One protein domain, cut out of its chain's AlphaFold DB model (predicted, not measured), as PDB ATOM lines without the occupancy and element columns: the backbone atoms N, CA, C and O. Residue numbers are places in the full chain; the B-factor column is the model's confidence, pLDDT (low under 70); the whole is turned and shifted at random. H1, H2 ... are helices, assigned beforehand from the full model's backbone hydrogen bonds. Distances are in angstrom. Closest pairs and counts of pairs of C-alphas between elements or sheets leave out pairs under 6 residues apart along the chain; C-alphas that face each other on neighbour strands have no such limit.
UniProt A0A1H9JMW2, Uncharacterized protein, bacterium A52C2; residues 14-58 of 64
ATOM      1  N   ASP A  14      42.863 -10.417 -22.081       65.94
ATOM      2  CA  ASP A  14      43.440  -9.372 -22.929       65.94
ATOM      3  C   ASP A  14      44.431  -8.459 -22.193       65.94
ATOM      4  O   ASP A  14      45.543  -8.240 -22.663       65.94
ATOM      5  N   GLY A  15      44.086  -7.967 -21.000       69.44
ATOM      6  CA  GLY A  15      44.959  -7.058 -20.248       69.44
ATOM      7  C   GLY A  15      46.164  -7.748 -19.631       69.44
ATOM      8  O   GLY A  15      47.206  -7.128 -19.429       69.44
ATOM      9  N   ARG A  16      46.058  -9.047 -19.333       72.31
ATOM     10  CA  ARG A  16      47.224  -9.832 -18.919       72.31
ATOM     11  C   ARG A  16      48.117 -10.144 -20.121       72.31
ATOM     12  O   ARG A  16      49.335 -10.130 -19.966       72.31
ATOM     13  N   CYS A  17      47.534 -10.329 -21.301       70.25
ATOM     14  CA  CYS A  17      48.278 -10.521 -22.538       70.25
ATOM     15  C   CYS A  17      49.055  -9.298 -22.983       70.25
ATOM     16  O   CYS A  17      50.246  -9.411 -23.249       70.25
ATOM     17  N   GLU A  18      48.439  -8.121 -22.938       71.19
ATOM     18  CA  GLU A  18      49.165  -6.885 -23.208       71.19
ATOM     19  C   GLU A  18      50.357  -6.705 -22.258       71.19
ATOM     20  O   GLU A  18      51.447  -6.344 -22.693       71.19
ATOM     21  N   ARG A  19      50.181  -6.984 -20.962       71.81
ATOM     22  CA  ARG A  19      51.256  -6.814 -19.972       71.81
ATOM     23  C   ARG A  19      52.382  -7.832 -20.113       71.81
ATOM     24  O   ARG A  19      53.509  -7.510 -19.759       71.81
ATOM     25  N   THR A  20      52.066  -9.052 -20.545       72.06
ATOM     26  CA  THR A  20      53.048 -10.146 -20.622       72.06
ATOM     27  C   THR A  20      53.779 -10.141 -21.961       72.06
ATOM     28  O   THR A  20      54.998 -10.243 -21.988       72.06
ATOM     29  N   GLU A  21      53.041  -9.974 -23.059       65.25
ATOM     30  CA  GLU A  21      53.532 -10.180 -24.428       65.25
ATOM     31  C   GLU A  21      53.550  -8.880 -25.257       65.25
ATOM     32  O   GLU A  21      53.927  -8.891 -26.424       65.25
ATOM     33  N   GLY A  22      53.103  -7.743 -24.704       69.81
ATOM     34  CA  GLY A  22      53.003  -6.474 -25.445       69.81
ATOM     35  C   GLY A  22      51.897  -6.453 -26.511       69.81
ATOM     36  O   GLY A  22      51.779  -5.485 -27.271       69.81
ATOM     37  N   GLY A  23      51.073  -7.504 -26.566       68.81
ATOM     38  CA  GLY A  23      50.007  -7.666 -27.542       68.81
ATOM     39  C   GLY A  23      48.968  -8.706 -27.146       68.81
ATOM     40  O   GLY A  23      49.210  -9.587 -26.321       68.81
ATOM     41  N   VAL A  24      47.783  -8.596 -27.743       70.56
ATOM     42  CA  VAL A  24      46.686  -9.539 -27.523       70.56
ATOM     43  C   VAL A  24      46.633 -10.517 -28.693       70.56
ATOM     44  O   VAL A  24      46.104 -10.200 -29.751       70.56
ATOM     45  N   SER A  25      47.193 -11.712 -28.499       74.19
ATOM     46  CA  SER A  25      47.118 -12.823 -29.457       74.19
ATOM     47  C   SER A  25      46.190 -13.935 -28.954       74.19
ATOM     48  O   SER A  25      45.971 -14.087 -27.747       74.19
ATOM     49  N   LEU A  26      45.654 -14.752 -29.872       74.06
ATOM     50  CA  LEU A  26      44.785 -15.887 -29.525       74.06
ATOM     51  C   LEU A  26      45.484 -16.880 -28.581       74.06
ATOM     52  O   LEU A  26      44.885 -17.352 -27.617       74.06
ATOM     53  N   ILE A  27      46.772 -17.137 -28.824       78.81
ATOM     54  CA  ILE A  27      47.603 -18.021 -27.999       78.81
ATOM     55  C   ILE A  27      47.729 -17.458 -26.586       78.81
ATOM     56  O   ILE A  27      47.546 -18.183 -25.608       78.81
ATOM     57  N   CYS A  28      47.988 -16.155 -26.459       75.12
ATOM     58  CA  CYS A  28      48.100 -15.553 -25.146       75.12
ATOM     59  C   CYS A  28      46.768 -15.623 -24.377       75.12
ATOM     60  O   CYS A  28      46.761 -15.976 -23.196       75.12
ATOM     61  N   ARG A  29      45.628 -15.381 -25.044       76.44
ATOM     62  CA  ARG A  29      44.299 -15.535 -24.426       76.44
ATOM     63  C   ARG A  29      44.084 -16.949 -23.891       76.44
ATOM     64  O   ARG A  29      43.609 -17.096 -22.769       76.44
ATOM     65  N   MET A  30      44.475 -17.970 -24.655       77.06
ATOM     66  CA  MET A  30      44.403 -19.369 -24.221       77.06
ATOM     67  C   MET A  30      45.308 -19.638 -23.014       77.06
ATOM     68  O   MET A  30      44.860 -20.234 -22.039       77.06
ATOM     69  N   MET A  31      46.555 -19.158 -23.031       79.12
ATOM     70  CA  MET A  31      47.475 -19.328 -21.900       79.12
ATOM     71  C   MET A  31      46.960 -18.659 -20.627       79.12
ATOM     72  O   MET A  31      47.048 -19.230 -19.538       79.12
ATOM     73  N   VAL A  32      46.419 -17.445 -20.745       78.94
ATOM     74  CA  VAL A  32      45.873 -16.720 -19.601       78.94
ATOM     75  C   VAL A  32      44.592 -17.379 -19.100       78.94
ATOM     76  O   VAL A  32      44.459 -17.542 -17.892       78.94
ATOM     77  N   ALA A  33      43.700 -17.827 -19.986       74.62
ATOM     78  CA  ALA A  33      42.500 -18.563 -19.596       74.62
ATOM     79  C   ALA A  33      42.848 -19.857 -18.838       74.62
ATOM     80  O   ALA A  33      42.297 -20.104 -17.769       74.62
ATOM     81  N   SER A  34      43.825 -20.635 -19.319       77.50
ATOM     82  CA  SER A  34      44.299 -21.852 -18.640       77.50
ATOM     83  C   SER A  34      44.901 -21.578 -17.261       77.50
ATOM     84  O   SER A  34      44.765 -22.397 -16.353       77.50
ATOM     85  N   ARG A  35      45.568 -20.431 -17.083       76.12
ATOM     86  CA  ARG A  35      46.067 -19.992 -15.771       76.12
ATOM     87  C   ARG A  35      44.934 -19.522 -14.861       76.12
ATOM     88  O   ARG A  35      44.886 -19.928 -13.709       76.12
ATOM     89  N   MET A  36      43.985 -18.748 -15.383       70.62
ATOM     90  CA  MET A  36      42.820 -18.270 -14.631       70.62
ATOM     91  C   MET A  36      41.947 -19.417 -14.119       70.62
ATOM     92  O   MET A  36      41.502 -19.364 -12.983       70.62
ATOM     93  N   VAL A  37      41.748 -20.476 -14.910       70.75
ATOM     94  CA  VAL A  37      41.004 -21.672 -14.471       70.75
ATOM     95  C   VAL A  37      41.679 -22.368 -13.282       70.75
ATOM     96  O   VAL A  37      40.989 -22.967 -12.460       70.75
ATOM     97  N   GLN A  38      43.010 -22.301 -13.178       70.25
ATOM     98  CA  GLN A  38      43.770 -22.946 -12.103       70.25
ATOM     99  C   GLN A  38      43.943 -22.056 -10.865       70.25
ATOM    100  O   GLN A  38      43.930 -22.565  -9.749       70.25
ATOM    101  N   GLU A  39      44.130 -20.746 -11.051       68.56
ATOM    102  CA  GLU A  39      44.503 -19.817  -9.975       68.56
ATOM    103  C   GLU A  39      43.326 -18.991  -9.439       68.56
ATOM    104  O   GLU A  39      43.310 -18.645  -8.257       68.56
ATOM    105  N   ASP A  40      42.337 -18.667 -10.278       65.50
ATOM    106  CA  ASP A  40      41.316 -17.671  -9.961       65.50
ATOM    107  C   ASP A  40      39.918 -18.287  -9.822       65.50
ATOM    108  O   ASP A  40      39.418 -19.039 -10.660       65.50
ATOM    109  N   LYS A  41      39.215 -17.887  -8.760       61.72
ATOM    110  CA  LYS A  41      37.794 -18.190  -8.599       61.72
ATOM    111  C   LYS A  41      37.000 -17.223  -9.477       61.72
ATOM    112  O   LYS A  41      36.874 -16.044  -9.148       61.72
ATOM    113  N   VAL A  42      36.483 -17.709 -10.606       63.44
ATOM    114  CA  VAL A  42      35.688 -16.896 -11.538       63.44
ATOM    115  C   VAL A  42      34.373 -16.501 -10.866       63.44
ATOM    116  O   VAL A  42      33.436 -17.290 -10.782       63.44
ATOM    117  N   CYS A  43      34.309 -15.270 -10.362       61.78
ATOM    118  CA  CYS A  43      33.112 -14.753  -9.699       61.78
ATOM    119  C   CYS A  43      32.001 -14.387 -10.694       61.78
ATOM    120  O   CYS A  43      30.826 -14.486 -10.353       61.78
ATOM    121  N   TYR A  44      32.357 -13.944 -11.905       64.38
ATOM    122  CA  TYR A  44      31.399 -13.555 -12.937       64.38
ATOM    123  C   TYR A  44      32.050 -13.555 -14.326       64.38
ATOM    124  O   TYR A  44      33.092 -12.928 -14.520       64.38
ATOM    125  N   ALA A  45      31.431 -14.237 -15.291       68.25
ATOM    126  CA  ALA A  45      31.832 -14.185 -16.694       68.25
ATOM    127  C   ALA A  45      31.064 -13.054 -17.392       68.25
ATOM    128  O   ALA A  45      29.849 -13.128 -17.559       68.25
ATOM    129  N   CYS A  46      31.770 -11.991 -17.773       65.88
ATOM    130  CA  CYS A  46      31.179 -10.853 -18.470       65.88
ATOM    131  C   CYS A  46      31.214 -11.086 -19.995       65.88
ATOM    132  O   CYS A  46      32.244 -11.549 -20.498       65.88
ATOM    133  N   PRO A  47      30.137 -10.777 -20.746       72.12
ATOM    134  CA  PRO A  47      30.187 -10.773 -22.204       72.12
ATOM    135  C   PRO A  47      31.180  -9.723 -22.715       72.12
ATOM    136  O   PRO A  47      31.488  -8.743 -22.035       72.12
ATOM    137  N   TYR A  48      31.677  -9.925 -23.936       69.62
ATOM    138  CA  TYR A  48      32.614  -8.997 -24.564       69.62
ATOM    139  C   TYR A  48      32.028  -7.578 -24.604       69.62
ATOM    140  O   TYR A  48      30.959  -7.347 -25.165       69.62
ATOM    141  N   SER A  49      32.755  -6.628 -24.019       75.94
ATOM    142  CA  SER A  49      32.448  -5.203 -24.079       75.94
ATOM    143  C   SER A  49      33.661  -4.473 -24.631       75.94
ATOM    144  O   SER A  49      34.761  -4.566 -24.085       75.94
ATOM    145  N   GLU A  50      33.455  -3.720 -25.706       70.50
ATOM    146  CA  GLU A  50      34.520  -2.980 -26.383       70.50
ATOM    147  C   GLU A  50      35.142  -1.905 -25.477       70.50
ATOM    148  O   GLU A  50      36.340  -1.636 -25.543       70.50
ATOM    149  N   THR A  51      34.351  -1.326 -24.572       71.44
ATOM    150  CA  THR A  51      34.827  -0.364 -23.571       71.44
ATOM    151  C   THR A  51      35.782  -1.027 -22.582       71.44
ATOM    152  O   THR A  51      36.850  -0.486 -22.305       71.44
ATOM    153  N   LEU A  52      35.440  -2.223 -22.086       68.81
ATOM    154  CA  LEU A  52      36.309  -2.993 -21.189       68.81
ATOM    155  C   LEU A  52      37.565  -3.482 -21.908       68.81
ATOM    156  O   LEU A  52      38.639  -3.457 -21.313       68.81
ATOM    157  N   TYR A  53      37.447  -3.866 -23.180       70.06
ATOM    158  CA  TYR A  53      38.591  -4.229 -24.012       70.06
ATOM    159  C   TYR A  53      39.566  -3.057 -24.128       70.06
ATOM    160  O   TYR A  53      40.709  -3.192 -23.711       70.06
ATOM    161  N   LYS A  54      39.092  -1.876 -24.549       69.62
ATOM    162  CA  LYS A  54      39.920  -0.663 -24.668       69.62
ATOM    163  C   LYS A  54      40.544  -0.236 -23.338       69.62
ATOM    164  O   LYS A  54      41.697   0.177 -23.322       69.62
ATOM    165  N   ILE A  55      39.822  -0.346 -22.219       73.56
ATOM    166  CA  ILE A  55      40.385  -0.070 -20.883       73.56
ATOM    167  C   ILE A  55      41.477  -1.089 -20.536       73.56
ATOM    168  O   ILE A  55      42.513  -0.735 -19.975       73.56
ATOM    169  N   SER A  56      41.247  -2.358 -20.869       64.62
ATOM    170  CA  SER A  56      42.163  -3.457 -20.584       64.62
ATOM    171  C   SER A  56      43.414  -3.436 -21.462       64.62
ATOM    172  O   SER A  56      44.440  -3.953 -21.024       64.62
ATOM    173  N   THR A  57      43.331  -2.856 -22.660       68.88
ATOM    174  CA  THR A  57      44.424  -2.766 -23.637       68.88
ATOM    175  C   THR A  57      45.022  -1.357 -23.771       68.88
ATOM    176  O   THR A  57      45.592  -0.987 -24.800       68.88
ATOM    177  N   GLY A  58      44.800  -0.485 -22.781       70.50
ATOM    178  CA  GLY A  58      45.351   0.875 -22.798       70.50
ATOM    179  C   GLY A  58      44.970   1.697 -24.041       70.50
ATOM    180  O   GLY A  58      45.737   2.555 -24.470       70.50
TER     181      GLY A  58
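This is residues 14 to 58 of the 64 residues of an uncharacterized protein of bacterium A52C2 (UniProt A0A1H9JMW2). Three helices and one bare connecting stretch make an open loop: H2, the longest helix, runs away from H1 at about a right angle, residues 40 to 49 swing back with no named element, and H3 closes the loop where its last part meets the start of H1. H1 is the corner piece that both other helices meet, while residues 34 to 51, from the far part of H2 into H3, stand free. The printed part has 45 residues, with three named helices in the order H1, H2, H3 and no named strand, and its class is all helix. It is only just compact, close to loose, with a radius of gyration of the C-alphas of 10.7 A, and the C-alphas span 25 by 21 by 14 A along their three main axes.

H1, residues 14 to 21, is joined by a tight link of 4 residues to H2, residues 26 to 39. H1 and H2 touch, with the C-alphas of Cys 17 and Cys 28 the closest at 5.7 A. Their lines stand about perpendicular, at 75 degrees. H2 touches H1 with residues 28 to 32 alone. A short link of 10 residues joins H2 to H3, residues 50 to 56, and these two helices are apart. H3 touches H1, and their closest C-alphas are those of Gly 15 and Ser 56, 4.6 A apart. H1 and H3 run the same way at a steep tilt of 38 degrees. In H1 and H3 every O i to N i+4 pair is within hydrogen-bond range, and in H2 9 of 10 are.

H1 begins at Asp 14, whose C-alpha is at (43.440, -9.372, -22.929), and reaches Glu 21 after 10.2 A from first to last C-alpha. H2 runs from Leu 26, with its C-alpha at (44.785, -15.887, -29.525), to Glu 39, a length of 19.9 A. H3 runs from Glu 50 to Ser 56 over 9.6 A, and C-alpha 56 is at (42.163, -3.457, -20.584).

The two C-alphas farthest apart are those of Gln 38 and Thr 51, at 26.9 A. The first and last printed C-alphas, of Asp 14 and Gly 58, are 10.4 A apart. The printed part has no cut, and neither of its two links is long. The mean pLDDT of the printed part is 70.8. It is under 70 at 18 residues: 14 to 15, 21 to 23, 39 to 46, 48, 52, 54 and 56 to 57.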